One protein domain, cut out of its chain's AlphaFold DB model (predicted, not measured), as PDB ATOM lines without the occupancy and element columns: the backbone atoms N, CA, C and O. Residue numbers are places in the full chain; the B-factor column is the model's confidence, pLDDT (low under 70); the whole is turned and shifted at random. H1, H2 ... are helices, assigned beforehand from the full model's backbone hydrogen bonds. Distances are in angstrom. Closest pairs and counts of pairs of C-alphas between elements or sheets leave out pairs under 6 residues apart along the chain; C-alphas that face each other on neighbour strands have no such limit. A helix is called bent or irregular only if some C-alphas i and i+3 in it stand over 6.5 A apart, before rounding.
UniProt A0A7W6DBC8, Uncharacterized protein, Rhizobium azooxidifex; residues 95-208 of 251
ATOM      1  N   LYS A  95     -12.586 -15.114 -36.487       91.88
ATOM      2  CA  LYS A  95     -12.728 -15.838 -37.748       91.88
ATOM      3  C   LYS A  95     -13.769 -15.171 -38.642       91.88
ATOM      4  O   LYS A  95     -13.462 -14.926 -39.800       91.88
ATOM      5  N   TYR A  96     -14.940 -14.813 -38.119       89.56
ATOM      6  CA  TYR A  96     -15.983 -14.108 -38.869       89.56
ATOM      7  C   TYR A  96     -15.468 -12.802 -39.481       89.56
ATOM      8  O   TYR A  96     -15.690 -12.526 -40.659       89.56
ATOM      9  N   PHE A  97     -14.737 -12.000 -38.701       88.12
ATOM     10  CA  PHE A  97     -14.142 -10.764 -39.212       88.12
ATOM     11  C   PHE A  97     -13.039 -11.038 -40.240       88.12
ATOM     12  O   PHE A  97     -12.885 -10.272 -41.190       88.12
ATOM     13  N   SER A  98     -12.284 -12.129 -40.091       88.56
ATOM     14  CA  SER A  98     -11.317 -12.534 -41.110       88.56
ATOM     15  C   SER A  98     -11.991 -12.957 -42.412       88.56
ATOM     16  O   SER A  98     -11.636 -12.412 -43.451       88.56
ATOM     17  N   ASP A  99     -12.992 -13.836 -42.340       85.25
ATOM     18  CA  ASP A  99     -13.770 -14.296 -43.492       85.25
ATOM     19  C   ASP A  99     -14.400 -13.096 -44.226       85.25
ATOM     20  O   ASP A  99     -14.319 -12.998 -45.445       85.25
ATOM     21  N   TYR A 100     -14.921 -12.106 -43.490       83.88
ATOM     22  CA  TYR A 100     -15.458 -10.871 -44.071       83.88
ATOM     23  C   TYR A 100     -14.416 -10.084 -44.892       83.88
ATOM     24  O   TYR A 100     -14.735  -9.535 -45.952       83.88
ATOM     25  N   ARG A 101     -13.159 -10.012 -44.427       86.06
ATOM     26  CA  ARG A 101     -12.062  -9.378 -45.189       86.06
ATOM     27  C   ARG A 101     -11.715 -10.190 -46.430       86.06
ATOM     28  O   ARG A 101     -11.488  -9.613 -47.494       86.06
ATOM     29  N   ASP A 102     -11.672 -11.508 -46.292       86.44
ATOM     30  CA  ASP A 102     -11.345 -12.414 -47.387       86.44
ATOM     31  C   ASP A 102     -12.415 -12.339 -48.483       86.44
ATOM     32  O   ASP A 102     -12.067 -12.185 -49.652       86.44
ATOM     33  N   ASP A 103     -13.696 -12.289 -48.118       82.31
ATOM     34  CA  ASP A 103     -14.810 -12.077 -49.048       82.31
ATOM     35  C   ASP A 103     -14.708 -10.718 -49.756       82.31
ATOM     36  O   ASP A 103     -14.846 -10.631 -50.980       82.31
ATOM     37  N   TYR A 104     -14.398  -9.648 -49.011       84.88
ATOM     38  CA  TYR A 104     -14.197  -8.312 -49.578       84.88
ATOM     39  C   TYR A 104     -13.075  -8.311 -50.626       84.88
ATOM     40  O   TYR A 104     -13.258  -7.875 -51.765       84.88
ATOM     41  N   THR A 105     -11.901  -8.831 -50.269       86.06
ATOM     42  CA  THR A 105     -10.761  -8.876 -51.194       86.06
ATOM     43  C   THR A 105     -10.996  -9.856 -52.347       86.06
ATOM     44  O   THR A 105     -10.609  -9.560 -53.479       86.06
ATOM     45  N   GLY A 106     -11.662 -10.984 -52.099       85.00
ATOM     46  CA  GLY A 106     -12.042 -11.990 -53.089       85.00
ATOM     47  C   GLY A 106     -13.029 -11.461 -54.128       85.00
ATOM     48  O   GLY A 106     -12.947 -11.845 -55.293       85.00
ATOM     49  N   TYR A 107     -13.891 -10.515 -53.751       84.75
ATOM     50  CA  TYR A 107     -14.788  -9.829 -54.680       84.75
ATOM     51  C   TYR A 107     -14.053  -8.825 -55.587       84.75
ATOM     52  O   TYR A 107     -14.307  -8.761 -56.796       84.75
ATOM     53  N   TYR A 108     -13.125  -8.038 -55.031       85.69
ATOM     54  CA  TYR A 108     -12.495  -6.923 -55.750       85.69
ATOM     55  C   TYR A 108     -11.206  -7.282 -56.501       85.69
ATOM     56  O   TYR A 108     -10.974  -6.777 -57.602       85.69
ATOM     57  N   ASN A 109     -10.370  -8.174 -55.963       88.38
ATOM     58  CA  ASN A 109      -9.093  -8.544 -56.585       88.38
ATOM     59  C   ASN A 109      -9.231  -9.110 -58.013       88.38
ATOM     60  O   ASN A 109      -8.403  -8.751 -58.861       88.38
ATOM     61  N   PRO A 110     -10.241  -9.945 -58.338       92.25
ATOM     62  CA  PRO A 110     -10.457 -10.400 -59.709       92.25
ATOM     63  C   PRO A 110     -10.760  -9.245 -60.668       92.25
ATOM     64  O   PRO A 110     -10.222  -9.218 -61.771       92.25
ATOM     65  N   GLN A 111     -11.547  -8.254 -60.233       88.88
ATOM     66  CA  GLN A 111     -11.900  -7.086 -61.049       88.88
ATOM     67  C   GLN A 111     -10.671  -6.224 -61.347       88.88
ATOM     68  O   GLN A 111     -10.447  -5.843 -62.494       88.88
ATOM     69  N   VAL A 112      -9.831  -5.961 -60.341       90.31
ATOM     70  CA  VAL A 112      -8.569  -5.226 -60.542       90.31
ATOM     71  C   VAL A 112      -7.639  -5.977 -61.482       90.31
ATOM     72  O   VAL A 112      -7.028  -5.372 -62.359       90.31
ATOM     73  N   THR A 113      -7.532  -7.293 -61.318       93.69
ATOM     74  CA  THR A 113      -6.660  -8.127 -62.154       93.69
ATOM     75  C   THR A 113      -7.130  -8.142 -63.607       93.69
ATOM     76  O   THR A 113      -6.317  -7.982 -64.513       93.69
ATOM     77  N   ASP A 114      -8.438  -8.247 -63.841       92.88
ATOM     78  CA  ASP A 114      -9.022  -8.152 -65.181       92.88
ATOM     79  C   ASP A 114      -8.782  -6.772 -65.819       92.88
ATOM     80  O   ASP A 114      -8.335  -6.688 -66.966       92.88
ATOM     81  N   GLN A 115      -8.995  -5.680 -65.075       91.19
ATOM     82  CA  GLN A 115      -8.710  -4.334 -65.579       91.19
ATOM     83  C   GLN A 115      -7.212  -4.127 -65.875       91.19
ATOM     84  O   GLN A 115      -6.878  -3.496 -66.881       91.19
ATOM     85  N   PHE A 116      -6.317  -4.662 -65.039       94.00
ATOM     86  CA  PHE A 116      -4.867  -4.609 -65.248       94.00
ATOM     87  C   PHE A 116      -4.460  -5.334 -66.530       94.00
ATOM     88  O   PHE A 116      -3.793  -4.732 -67.369       94.00
ATOM     89  N   ASN A 117      -4.924  -6.571 -66.733       94.31
ATOM     90  CA  ASN A 117      -4.623  -7.351 -67.936       94.31
ATOM     91  C   ASN A 117      -5.109  -6.627 -69.201       94.31
ATOM     92  O   ASN A 117      -4.327  -6.377 -70.115       94.31
ATOM     93  N   LYS A 118      -6.368  -6.165 -69.207       92.69
ATOM     94  CA  LYS A 118      -6.942  -5.402 -70.331       92.69
ATOM     95  C   LYS A 118      -6.184  -4.108 -70.622       92.69
ATOM     96  O   LYS A 118      -6.101  -3.684 -71.775       92.69
ATOM     97  N   THR A 119      -5.677  -3.442 -69.588       90.75
ATOM     98  CA  THR A 119      -4.899  -2.206 -69.747       90.75
ATOM     99  C   THR A 119      -3.489  -2.509 -70.241       90.75
ATOM    100  O   THR A 119      -2.993  -1.794 -71.109       90.75
ATOM    101  N   GLY A 120      -2.881  -3.595 -69.762       92.12
ATOM    102  CA  GLY A 120      -1.603  -4.110 -70.242       92.12
ATOM    103  C   GLY A 120      -1.643  -4.429 -71.732       92.12
ATOM    104  O   GLY A 120      -0.797  -3.934 -72.472       92.12
ATOM    105  N   ASP A 121      -2.671  -5.143 -72.195       92.81
ATOM    106  CA  ASP A 121      -2.850  -5.469 -73.615       92.81
ATOM    107  C   ASP A 121      -2.969  -4.205 -74.478       92.81
ATOM    108  O   ASP A 121      -2.296  -4.068 -75.503       92.81
ATOM    109  N   LYS A 122      -3.772  -3.229 -74.034       90.00
ATOM    110  CA  LYS A 122      -3.916  -1.931 -74.716       90.00
ATOM    111  C   LYS A 122      -2.609  -1.148 -74.748       90.00
ATOM    112  O   LYS A 122      -2.280  -0.553 -75.775       90.00
ATOM    113  N   LEU A 123      -1.871  -1.136 -73.639       90.69
ATOM    114  CA  LEU A 123      -0.577  -0.475 -73.535       90.69
ATOM    115  C   LEU A 123       0.433  -1.119 -74.491       90.69
ATOM    116  O   LEU A 123       1.106  -0.408 -75.231       90.69
ATOM    117  N   VAL A 124       0.510  -2.452 -74.521       91.31
ATOM    118  CA  VAL A 124       1.402  -3.195 -75.420       91.31
ATOM    119  C   VAL A 124       1.066  -2.919 -76.880       91.31
ATOM    120  O   VAL A 124       1.976  -2.574 -77.630       91.31
ATOM    121  N   ALA A 125      -0.209  -2.998 -77.275       90.81
ATOM    122  CA  ALA A 125      -0.639  -2.679 -78.638       90.81
ATOM    123  C   ALA A 125      -0.255  -1.241 -79.025       90.81
ATOM    124  O   ALA A 125       0.385  -1.010 -80.045       90.81
ATOM    125  N   THR A 126      -0.529  -0.281 -78.138       88.50
ATOM    126  CA  THR A 126      -0.208   1.137 -78.350       88.50
ATOM    127  C   THR A 126       1.299   1.395 -78.475       88.50
ATOM    128  O   THR A 126       1.727   2.255 -79.246       88.50
ATOM    129  N   LEU A 127       2.123   0.686 -77.699       88.56
ATOM    130  CA  LEU A 127       3.582   0.772 -77.782       88.56
ATOM    131  C   LEU A 127       4.123   0.087 -79.044       88.56
ATOM    132  O   LEU A 127       5.072   0.601 -79.638       88.56
ATOM    133  N   ALA A 128       3.531  -1.039 -79.457       88.69
ATOM    134  CA  ALA A 128       3.886  -1.765 -80.676       88.69
ATOM    135  C   ALA A 128       3.614  -0.922 -81.925       88.69
ATOM    136  O   ALA A 128       4.523  -0.729 -82.732       88.69
ATOM    137  N   ASP A 129       2.420  -0.332 -82.022       88.69
ATOM    138  CA  ASP A 129       2.010   0.548 -83.128       88.69
ATOM    139  C   ASP A 129       2.956   1.744 -83.312       88.69
ATOM    140  O   ASP A 129       3.055   2.323 -84.392       88.69
ATOM    141  N   ARG A 130       3.677   2.116 -82.250       83.19
ATOM    142  CA  ARG A 130       4.614   3.244 -82.232       83.19
ATOM    143  C   ARG A 130       6.082   2.833 -82.305       83.19
ATOM    144  O   ARG A 130       6.942   3.705 -82.248       83.19
ATOM    145  N   GLY A 131       6.390   1.537 -82.382       87.50
ATOM    146  CA  GLY A 131       7.770   1.041 -82.339       87.50
ATOM    147  C   GLY A 131       8.501   1.363 -81.028       87.50
ATOM    148  O   GLY A 131       9.725   1.427 -80.998       87.50
ATOM    149  N   MET A 132       7.763   1.593 -79.936       89.06
ATOM    150  CA  MET A 132       8.297   2.006 -78.630       89.06
ATOM    151  C   MET A 132       8.366   0.857 -77.618       89.06
ATOM    152  O   MET A 132       8.637   1.088 -76.440       89.06
ATOM    153  N   LEU A 133       8.114  -0.372 -78.064       86.94
ATOM    154  CA  LEU A 133       7.929  -1.535 -77.199       86.94
ATOM    155  C   LEU A 133       9.165  -1.853 -76.339       86.94
ATOM    156  O   LEU A 133       9.003  -2.128 -75.154       86.94
ATOM    157  N   ASP A 134      10.367  -1.703 -76.907       88.31
ATOM    158  CA  ASP A 134      11.657  -1.912 -76.224       88.31
ATOM    159  C   ASP A 134      12.327  -0.602 -75.772       88.31
ATOM    160  O   ASP A 134      13.480  -0.580 -75.340       88.31
ATOM    161  N   SER A 135      11.619   0.525 -75.883       89.19
ATOM    162  CA  SER A 135      12.155   1.820 -75.465       89.19
ATOM    163  C   SER A 135      12.164   1.958 -73.940       89.19
ATOM    164  O   SER A 135      11.362   1.347 -73.230       89.19
ATOM    165  N   SER A 136      13.021   2.842 -73.421       88.31
ATOM    166  CA  SER A 136      12.989   3.242 -72.007       88.31
ATOM    167  C   SER A 136      11.606   3.747 -71.580       88.31
ATOM    168  O   SER A 136      11.175   3.469 -70.465       88.31
ATOM    169  N   VAL A 137      10.885   4.418 -72.485       85.81
ATOM    170  CA  VAL A 137       9.510   4.890 -72.269       85.81
ATOM    171  C   VAL A 137       8.532   3.718 -72.156       85.81
ATOM    172  O   VAL A 137       7.724   3.692 -71.233       85.81
ATOM    173  N   GLY A 138       8.625   2.719 -73.038       85.56
ATOM    174  CA  GLY A 138       7.791   1.514 -72.976       85.56
ATOM    175  C   GLY A 138       8.015   0.711 -71.692       85.56
ATOM    176  O   GLY A 138       7.053   0.301 -71.037       85.56
ATOM    177  N   ASN A 139       9.278   0.558 -71.284       87.69
ATOM    178  CA  ASN A 139       9.642  -0.095 -70.025       87.69
ATOM    179  C   ASN A 139       9.127   0.679 -68.802       87.69
ATOM    180  O   ASN A 139       8.565   0.066 -67.894       87.69
ATOM    181  N   ALA A 140       9.256   2.009 -68.796       88.94
ATOM    182  CA  ALA A 140       8.733   2.856 -67.726       88.94
ATOM    183  C   ALA A 140       7.208   2.731 -67.599       88.94
ATOM    184  O   ALA A 140       6.710   2.466 -66.512       88.94
ATOM    185  N   SER A 141       6.462   2.799 -68.706       86.88
ATOM    186  CA  SER A 141       4.997   2.705 -68.659       86.88
ATOM    187  C   SER A 141       4.483   1.342 -68.187       86.88
ATOM    188  O   SER A 141       3.470   1.273 -67.495       86.88
ATOM    189  N   ARG A 142       5.179   0.245 -68.516       89.88
ATOM    190  CA  ARG A 142       4.856  -1.083 -67.961       89.88
ATOM    191  C   ARG A 142       5.135  -1.151 -66.458       89.88
ATOM    192  O   ARG A 142       4.334  -1.725 -65.721       89.88
ATOM    193  N   ALA A 143       6.245  -0.562 -66.008       91.50
ATOM    194  CA  ALA A 143       6.576  -0.479 -64.589       91.50
ATOM    195  C   ALA A 143       5.540   0.358 -63.817       91.50
ATOM    196  O   ALA A 143       5.089  -0.067 -62.752       91.50
ATOM    197  N   ASP A 144       5.102   1.484 -64.382       90.50
ATOM    198  CA  ASP A 144       4.058   2.334 -63.805       90.50
ATOM    199  C   ASP A 144       2.727   1.585 -63.687       90.50
ATOM    200  O   ASP A 144       2.134   1.565 -62.611       90.50
ATOM    201  N   LEU A 145       2.299   0.870 -64.735       91.12
ATOM    202  CA  LEU A 145       1.084   0.052 -64.688       91.12
ATOM    203  C   LEU A 145       1.172  -1.050 -63.613       91.12
ATOM    204  O   LEU A 145       0.219  -1.280 -62.866       91.12
ATOM    205  N   SER A 146       2.325  -1.714 -63.484       92.31
ATOM    206  CA  SER A 146       2.555  -2.717 -62.431       92.31
ATOM    207  C   SER A 146       2.523  -2.105 -61.023       92.31
ATOM    208  O   SER A 146       2.054  -2.738 -60.068       92.31
ATOM    209  N   LYS A 147       3.022  -0.872 -60.875       93.44
ATOM    210  CA  LYS A 147       2.985  -0.117 -59.620       93.44
ATOM    211  C   LYS A 147       1.560   0.302 -59.269       93.44
ATOM    212  O   LYS A 147       1.155   0.133 -58.116       93.44
ATOM    213  N   GLU A 148       0.790   0.796 -60.236       90.19
ATOM    214  CA  GLU A 148      -0.630   1.109 -60.055       90.19
ATOM    215  C   GLU A 148      -1.408  -0.143 -59.624       90.19
ATOM    216  O   GLU A 148      -2.176  -0.079 -58.666       90.19
ATOM    217  N   TYR A 149      -1.156  -1.307 -60.240       93.06
ATOM    218  CA  TYR A 149      -1.799  -2.574 -59.861       93.06
ATOM    219  C   TYR A 149      -1.504  -2.979 -58.415       93.06
ATOM    220  O   TYR A 149      -2.416  -3.285 -57.645       93.06
ATOM    221  N   SER A 150      -0.230  -2.927 -58.022       93.50
ATOM    222  CA  SER A 150       0.185  -3.233 -56.648       93.50
ATOM    223  C   SER A 150      -0.443  -2.263 -55.638       93.50
ATOM    224  O   SER A 150      -0.887  -2.677 -54.564       93.50
ATOM    225  N   THR A 151      -0.542  -0.981 -56.004       92.62
ATOM    226  CA  THR A 151      -1.184   0.057 -55.182       92.62
ATOM    227  C   THR A 151      -2.681  -0.210 -55.038       92.62
ATOM    228  O   THR A 151      -3.197  -0.196 -53.925       92.62
ATOM    229  N   ALA A 152      -3.371  -0.536 -56.133       88.44
ATOM    230  CA  ALA A 152      -4.796  -0.850 -56.124       88.44
ATOM    231  C   ALA A 152      -5.118  -2.059 -55.230       88.44
ATOM    232  O   ALA A 152      -6.034  -1.988 -54.413       88.44
ATOM    233  N   LYS A 153      -4.331  -3.144 -55.308       92.75
ATOM    234  CA  LYS A 153      -4.503  -4.301 -54.410       92.75
ATOM    235  C   LYS A 153      -4.272  -3.950 -52.944       92.75
ATOM    236  O   LYS A 153      -5.008  -4.419 -52.081       92.75
ATOM    237  N   THR A 154      -3.258  -3.133 -52.668       92.81
ATOM    238  CA  THR A 154      -2.964  -2.675 -51.302       92.81
ATOM    239  C   THR A 154      -4.112  -1.829 -50.752       92.81
ATOM    240  O   THR A 154      -4.535  -2.042 -49.621       92.81
ATOM    241  N   ASN A 155      -4.672  -0.929 -51.565       87.81
ATOM    242  CA  ASN A 155      -5.818  -0.111 -51.172       87.81
ATOM    243  C   ASN A 155      -7.044  -0.974 -50.854       87.81
ATOM    244  O   ASN A 155      -7.642  -0.786 -49.803       87.81
ATOM    245  N   ILE A 156      -7.352  -1.977 -51.683       86.81
ATOM    246  CA  ILE A 156      -8.447  -2.924 -51.417       86.81
ATOM    247  C   ILE A 156      -8.235  -3.678 -50.102       86.81
ATOM    248  O   ILE A 156      -9.180  -3.863 -49.341       86.81
ATOM    249  N   ALA A 157      -7.008  -4.120 -49.814       88.31
ATOM    250  CA  ALA A 157      -6.705  -4.803 -48.558       88.31
ATOM    251  C   ALA A 157      -6.893  -3.879 -47.338       88.31
ATOM    252  O   ALA A 157      -7.444  -4.306 -46.323       88.31
ATOM    253  N   ASN A 158      -6.484  -2.611 -47.448       89.12
ATOM    254  CA  ASN A 158      -6.702  -1.606 -46.407       89.12
ATOM    255  C   ASN A 158      -8.198  -1.304 -46.218       89.12
ATOM    256  O   ASN A 158      -8.684  -1.292 -45.091       89.12
ATOM    257  N   GLU A 159      -8.948  -1.138 -47.308       84.56
ATOM    258  CA  GLU A 159     -10.400  -0.925 -47.272       84.56
ATOM    259  C   GLU A 159     -11.139  -2.118 -46.652       84.56
ATOM    260  O   GLU A 159     -12.057  -1.924 -45.852       84.56
ATOM    261  N   ALA A 160     -10.710  -3.348 -46.952       83.88
ATOM    262  CA  ALA A 160     -11.240  -4.559 -46.329       83.88
ATOM    263  C   ALA A 160     -11.011  -4.556 -44.810       83.88
ATOM    264  O   ALA A 160     -11.923  -4.859 -44.036       83.88
ATOM    265  N   LEU A 161      -9.801  -4.187 -44.372       88.00
ATOM    266  CA  LEU A 161      -9.460  -4.071 -42.956       88.00
ATOM    267  C   LEU A 161     -10.314  -3.002 -42.259       88.00
ATOM    268  O   LEU A 161     -10.883  -3.270 -41.200       88.00
ATOM    269  N   ASP A 162     -10.462  -1.828 -42.868       86.00
ATOM    270  CA  ASP A 162     -11.287  -0.740 -42.341       86.00
ATOM    271  C   ASP A 162     -12.764  -1.134 -42.256       86.00
ATOM    272  O   ASP A 162     -13.428  -0.856 -41.254       86.00
ATOM    273  N   ALA A 163     -13.292  -1.806 -43.281       82.81
ATOM    274  CA  ALA A 163     -14.662  -2.302 -43.293       82.81
ATOM    275  C   ALA A 163     -14.894  -3.348 -42.188       82.81
ATOM    276  O   ALA A 163     -15.887  -3.270 -41.464       82.81
ATOM    277  N   SER A 164     -13.950  -4.274 -42.003       85.88
ATOM    278  CA  SER A 164     -13.980  -5.257 -40.917       85.88
ATOM    279  C   SER A 164     -13.932  -4.597 -39.537       85.88
ATOM    280  O   SER A 164     -14.685  -4.977 -38.640       85.88
ATOM    281  N   ASN A 165     -13.075  -3.592 -39.351       88.12
ATOM    282  CA  ASN A 165     -12.977  -2.856 -38.091       88.12
ATOM    283  C   ASN A 165     -14.266  -2.085 -37.787       88.12
ATOM    284  O   ASN A 165     -14.748  -2.138 -36.659       88.12
ATOM    285  N   LYS A 166     -14.874  -1.438 -38.792       86.75
ATOM    286  CA  LYS A 166     -16.186  -0.782 -38.651       86.75
ATOM    287  C   LYS A 166     -17.260  -1.773 -38.212       86.75
ATOM    288  O   LYS A 166     -17.997  -1.478 -37.276       86.75
ATOM    289  N   LEU A 167     -17.314  -2.952 -38.835       86.38
ATOM    290  CA  LEU A 167     -18.265  -3.999 -38.460       86.38
ATOM    291  C   LEU A 167     -18.050  -4.466 -37.016       86.38
ATOM    292  O   LEU A 167     -19.012  -4.565 -36.254       86.38
ATOM    293  N   ARG A 168     -16.793  -4.683 -36.609       92.69
ATOM    294  CA  ARG A 168     -16.440  -5.006 -35.220       92.69
ATOM    295  C   ARG A 168     -16.898  -3.914 -34.253       92.69
ATOM    296  O   ARG A 168     -17.523  -4.226 -33.244       92.69
ATOM    297  N   SER A 169     -16.657  -2.644 -34.570       93.25
ATOM    298  CA  SER A 169     -17.141  -1.524 -33.756       93.25
ATOM    299  C   SER A 169     -18.670  -1.495 -33.661       93.25
ATOM    300  O   SER A 169     -19.201  -1.269 -32.577       93.25
ATOM    301  N   SER A 170     -19.396  -1.766 -34.750       88.44
ATOM    302  CA  SER A 170     -20.865  -1.850 -34.730       88.44
ATOM    303  C   SER A 170     -21.383  -3.011 -33.877       88.44
ATOM    304  O   SER A 170     -22.377  -2.849 -33.161       88.44
ATOM    305  N   VAL A 171     -20.707  -4.163 -33.916       92.81
ATOM    306  CA  VAL A 171     -21.000  -5.322 -33.062       92.81
ATOM    307  C   VAL A 171     -20.830  -4.960 -31.586       92.81
ATOM    308  O   VAL A 171     -21.762  -5.151 -30.801       92.81
ATOM    309  N   GLU A 172     -19.690  -4.382 -31.207       95.44
ATOM    310  CA  GLU A 172     -19.424  -4.027 -29.808       95.44
ATOM    311  C   GLU A 172     -20.326  -2.895 -29.306       95.44
ATOM    312  O   GLU A 172     -20.833  -2.970 -28.188       95.44
ATOM    313  N   GLN A 173     -20.631  -1.898 -30.141       96.12
ATOM    314  CA  GLN A 173     -21.596  -0.854 -29.792       96.12
ATOM    315  C   GLN A 173     -22.990  -1.442 -29.532       96.12
ATOM    316  O   GLN A 173     -23.670  -1.045 -28.583       96.12
ATOM    317  N   SER A 174     -23.413  -2.412 -30.350       95.06
ATOM    318  CA  SER A 174     -24.702  -3.090 -30.180       95.06
ATOM    319  C   SER A 174     -24.740  -3.896 -28.882       95.06
ATOM    320  O   SER A 174     -25.714  -3.794 -28.136       95.06
ATOM    321  N   LYS A 175     -23.673  -4.643 -28.569       97.12
ATOM    322  CA  LYS A 175     -23.542  -5.368 -27.294       97.12
ATOM    323  C   LYS A 175     -23.563  -4.420 -26.101       97.12
ATOM    324  O   LYS A 175     -24.336  -4.644 -25.176       97.12
ATOM    325  N   SER A 176     -22.784  -3.339 -26.149       97.69
ATOM    326  CA  SER A 176     -22.734  -2.338 -25.079       97.69
ATOM    327  C   SER A 176     -24.110  -1.732 -24.808       97.69
ATOM    328  O   SER A 176     -24.515  -1.639 -23.655       97.69
ATOM    329  N   ASN A 177     -24.852  -1.365 -25.857       97.06
ATOM    330  CA  ASN A 177     -26.208  -0.841 -25.714       97.06
ATOM    331  C   ASN A 177     -27.158  -1.869 -25.077       97.06
ATOM    332  O   ASN A 177     -27.938  -1.535 -24.188       97.06
ATOM    333  N   LEU A 178     -27.072  -3.136 -25.494       97.50
ATOM    334  CA  LEU A 178     -27.889  -4.212 -24.929       97.50
ATOM    335  C   LEU A 178     -27.543  -4.498 -23.466       97.50
ATOM    336  O   LEU A 178     -28.454  -4.767 -22.688       97.50
ATOM    337  N   TYR A 179     -26.273  -4.404 -23.063       97.88
ATOM    338  CA  TYR A 179     -25.908  -4.503 -21.648       97.88
ATOM    339  C   TYR A 179     -26.510  -3.359 -20.831       97.88
ATOM    340  O   TYR A 179     -27.065  -3.625 -19.771       97.88
ATOM    341  N   SER A 180     -26.494  -2.120 -21.335       97.56
ATOM    342  CA  SER A 180     -27.151  -0.992 -20.660       97.56
ATOM    343  C   SER A 180     -28.669  -1.184 -20.537       97.56
ATOM    344  O   SER A 180     -29.244  -0.915 -19.486       97.56
ATOM    345  N   ILE A 181     -29.325  -1.703 -21.581       95.88
ATOM    346  CA  ILE A 181     -30.756  -2.050 -21.540       95.88
ATOM    347  C   ILE A 181     -31.016  -3.175 -20.533       95.88
ATOM    348  O   ILE A 181     -31.990  -3.117 -19.781       95.88
ATOM    349  N   ASN A 182     -30.148  -4.185 -20.495       97.19
ATOM    350  CA  ASN A 182     -30.247  -5.283 -19.543       97.19
ATOM    351  C   ASN A 182     -30.144  -4.766 -18.105       97.19
ATOM    352  O   ASN A 182     -31.011  -5.067 -17.295       97.19
ATOM    353  N   GLU A 183     -29.146  -3.929 -17.812       95.94
ATOM    354  CA  GLU A 183     -28.938  -3.311 -16.495       95.94
ATOM    355  C   GLU A 183     -30.132  -2.479 -16.024       95.94
ATOM    356  O   GLU A 183     -30.463  -2.516 -14.837       95.94
ATOM    357  N   ALA A 184     -30.805  -1.783 -16.943       94.81
ATOM    358  CA  ALA A 184     -31.971  -0.962 -16.632       94.81
ATOM    359  C   ALA A 184     -33.273  -1.766 -16.462       94.81
ATOM    360  O   ALA A 184     -34.136  -1.360 -15.689       94.81
ATOM    361  N   SER A 185     -33.440  -2.873 -17.194       92.44
ATOM    362  CA  SER A 185     -34.708  -3.622 -17.247       92.44
ATOM    363  C   SER A 185     -34.736  -4.897 -16.405       92.44
ATOM    364  O   SER A 185     -35.818  -5.310 -16.002       92.44
ATOM    365  N   ALA A 186     -33.580  -5.526 -16.162       93.75
ATOM    366  CA  ALA A 186     -33.460  -6.846 -15.538       93.75
ATOM    367  C   ALA A 186     -34.413  -7.911 -16.129       93.75
ATOM    368  O   ALA A 186     -34.874  -8.799 -15.419       93.75
ATOM    369  N   ASP A 187     -34.693  -7.835 -17.437       93.69
ATOM    370  CA  ASP A 187     -35.551  -8.778 -18.166       93.69
ATOM    371  C   ASP A 187     -34.730  -9.569 -19.208       93.69
ATOM    372  O   ASP A 187     -34.487  -9.086 -20.326       93.69
ATOM    373  N   PRO A 188     -34.332 -10.818 -18.887       93.50
ATOM    374  CA  PRO A 188     -33.556 -11.664 -19.789       93.50
ATOM    375  C   PRO A 188     -34.288 -11.999 -21.093       93.50
ATOM    376  O   PRO A 188     -33.650 -12.184 -22.133       93.50
ATOM    377  N   MET A 189     -35.618 -12.128 -21.062       94.00
ATOM    378  CA  MET A 189     -36.392 -12.563 -22.225       94.00
ATOM    379  C   MET A 189     -36.492 -11.448 -23.258       94.00
ATOM    380  O   MET A 189     -36.208 -11.681 -24.440       94.00
ATOM    381  N   SER A 190     -36.842 -10.243 -22.809       93.94
ATOM    382  CA  SER A 190     -36.905  -9.060 -23.667       93.94
ATOM    383  C   SER A 190     -35.541  -8.757 -24.287       93.94
ATOM    384  O   SER A 190     -35.430  -8.619 -25.510       93.94
ATOM    385  N   VAL A 191     -34.466  -8.753 -23.485       95.94
ATOM    386  CA  VAL A 191     -33.133  -8.435 -24.013       95.94
ATOM    387  C   VAL A 191     -32.606  -9.508 -24.966       95.94
ATOM    388  O   VAL A 191     -31.967  -9.180 -25.963       95.94
ATOM    389  N   ASN A 192     -32.929 -10.786 -24.746       94.44
ATOM    390  CA  ASN A 192     -32.585 -11.861 -25.678       94.44
ATOM    391  C   ASN A 192     -33.261 -11.679 -27.048       94.44
ATOM    392  O   ASN A 192     -32.628 -11.918 -28.079       94.44
ATOM    393  N   ALA A 193     -34.526 -11.249 -27.074       93.62
ATOM    394  CA  ALA A 193     -35.233 -10.961 -28.321       93.62
ATOM    395  C   ALA A 193     -34.599  -9.772 -29.064       93.62
ATOM    396  O   ALA A 193     -34.354  -9.852 -30.269       93.62
ATOM    397  N   GLN A 194     -34.246  -8.704 -28.339       94.75
ATOM    398  CA  GLN A 194     -33.541  -7.551 -28.906       94.75
ATOM    399  C   GLN A 194     -32.150  -7.929 -29.431       94.75
ATOM    400  O   GLN A 194     -31.791  -7.569 -30.554       94.75
ATOM    401  N   ALA A 195     -31.391  -8.719 -28.667       94.62
ATOM    402  CA  ALA A 195     -30.082  -9.224 -29.062       94.62
ATOM    403  C   ALA A 195     -30.161 -10.090 -30.325       94.62
ATOM    404  O   ALA A 195     -29.318  -9.969 -31.213       94.62
ATOM    405  N   GLN A 196     -31.194 -10.929 -30.446       93.69
ATOM    406  CA  GLN A 196     -31.434 -11.719 -31.651       93.69
ATOM    407  C   GLN A 196     -31.713 -10.832 -32.873       93.69
ATOM    408  O   GLN A 196     -31.162 -11.091 -33.946       93.69
ATOM    409  N   GLY A 197     -32.528  -9.785 -32.720       90.06
ATOM    410  CA  GLY A 197     -32.783  -8.808 -33.780       90.06
ATOM    411  C   GLY A 197     -31.503  -8.091 -34.218       90.06
ATOM    412  O   GLY A 197     -31.139  -8.142 -35.392       90.06
ATOM    413  N   ALA A 198     -30.765  -7.511 -33.268       91.31
ATOM    414  CA  ALA A 198     -29.514  -6.798 -33.533       91.31
ATOM    415  C   ALA A 198     -28.467  -7.690 -34.226       91.31
ATOM    416  O   ALA A 198     -27.896  -7.314 -35.249       91.31
ATOM    417  N   ALA A 199     -28.269  -8.913 -33.724       89.31
ATOM    418  CA  ALA A 199     -27.344  -9.874 -34.314       89.31
ATOM    419  C   ALA A 199     -27.769 -10.344 -35.717       89.31
ATOM    420  O   ALA A 199     -26.927 -10.835 -36.469       89.31
ATOM    421  N   THR A 200     -29.053 -10.256 -36.074       85.56
ATOM    422  CA  THR A 200     -29.538 -10.580 -37.426       85.56
ATOM    423  C   THR A 200     -29.213  -9.448 -38.397       85.56
ATOM    424  O   THR A 200     -28.670  -9.705 -39.467       85.56
ATOM    425  N   THR A 201     -29.447  -8.197 -37.996       81.75
ATOM    426  CA  THR A 201     -29.131  -7.013 -38.811       81.75
ATOM    427  C   THR A 201     -27.638  -6.898 -39.120       81.75
ATOM    428  O   THR A 201     -27.266  -6.548 -40.233       81.75
ATOM    429  N   LEU A 202     -26.770  -7.245 -38.165       81.44
ATOM    430  CA  LEU A 202     -25.309  -7.179 -38.327       81.44
ATOM    431  C   LEU A 202     -24.719  -8.268 -39.243       81.44
ATOM    432  O   LEU A 202     -23.558  -8.168 -39.629       81.44
ATOM    433  N   VAL A 203     -25.493  -9.303 -39.585       74.88
ATOM    434  CA  VAL A 203     -25.090 -10.351 -40.547       74.88
ATOM    435  C   VAL A 203     -25.499 -10.006 -41.982       74.88
ATOM    436  O   VAL A 203     -25.166 -10.740 -42.907       74.88
ATOM    437  N   ALA A 204     -26.210  -8.894 -42.202       56.69
ATOM    438  CA  ALA A 204     -26.612  -8.492 -43.543       56.69
ATOM    439  C   ALA A 204     -25.389  -8.414 -44.486       56.69
ATOM    440  O   ALA A 204     -24.385  -7.797 -44.113       56.69
ATOM    441  N   PRO A 205     -25.452  -9.023 -45.690       54.81
ATOM    442  CA  PRO A 205     -24.321  -9.049 -46.605       54.81
ATOM    443  C   PRO A 205     -23.860  -7.629 -46.948       54.81
ATOM    444  O   PRO A 205     -24.708  -6.773 -47.241       54.81
ATOM    445  N   PRO A 206     -22.544  -7.363 -46.955       57.84
ATOM    446  CA  PRO A 206     -22.026  -6.095 -47.441       57.84
ATOM    447  C   PRO A 206     -22.476  -5.858 -48.887       57.84
ATOM    448  O   PRO A 206     -22.385  -6.731 -49.749       57.84
ATOM    449  N   GLN A 207     -22.994  -4.659 -49.150       56.22
ATOM    450  CA  GLN A 207     -23.311  -4.219 -50.505       56.22
ATOM    451  C   GLN A 207     -22.008  -3.778 -51.172       56.22
ATOM    452  O   GLN A 207     -21.432  -2.756 -50.797       56.22
ATOM    453  N   TYR A 208     -21.529  -4.554 -52.143       63.06
ATOM    454  CA  TYR A 208     -20.312  -4.222 -52.873       63.06
ATOM    455  C   TYR A 208     -20.629  -3.380 -54.113       63.06
ATOM    456  O   TYR A 208     -21.284  -3.844 -55.048       63.06
TER     457      TYR A 208
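What this domain is: This is residues 95 to 208 of the 251 residues of an uncharacterized protein of Rhizobium azooxidifex (UniProt A0A7W6DBC8). One long helix, H2, makes the length of a thin rod; H1 and H3 fold back along it from its two ends, and H1's first arm slants across H2's middle. The 114 printed residues, all helix by class, hold three named helices, H1, H2, H3 in chain order. The whole is extended, radius of gyration of the C-alphas 23.5 A, spanning 79 by 18 by 18 A.

Where its parts are: Find C-alpha 95 at (-12.728, -15.838, -37.748), where H1, residues 95 to 128, begins. By its hydrogen bonds it was assigned as one helix, but it is bent: C-alphas 107 and 110 are 6.7 A apart. Its arms are H1a, residues 95 to 107, and H1b, residues 110 to 128, 26.8 A long. H2, residues 136 to 185, runs 72.9 A; H3, residues 188 to 201, ends at C-alpha 201 (-29.131, -7.013, -38.811).

How they stand to each other: Look at Arg 101 and Ala 160, closest C-alphas at 5.0 A: H1a touches residues 156 to 168 of H2, opposite ways at a tilt of 35.2 degrees, only just steep. H1b and H2 form a helical hairpin, 15 degrees, closest C-alphas Leu 127 and Gly 138, 6.4 A. H2 and H3 form another, 15 degrees, closest C-alphas Asn 182 and Val 191, 6.2 A. H3 is apart from both arms. In H1a, H1b, H2 and H3 every O i to N i+4 pair is within hydrogen-bond range.

The domain as a whole: The farthest C-alphas, Gly 131 and Ala 186, are 78.9 A apart. The printed part has no cut and no long link; residues 204 to 208 have pLDDT under 70.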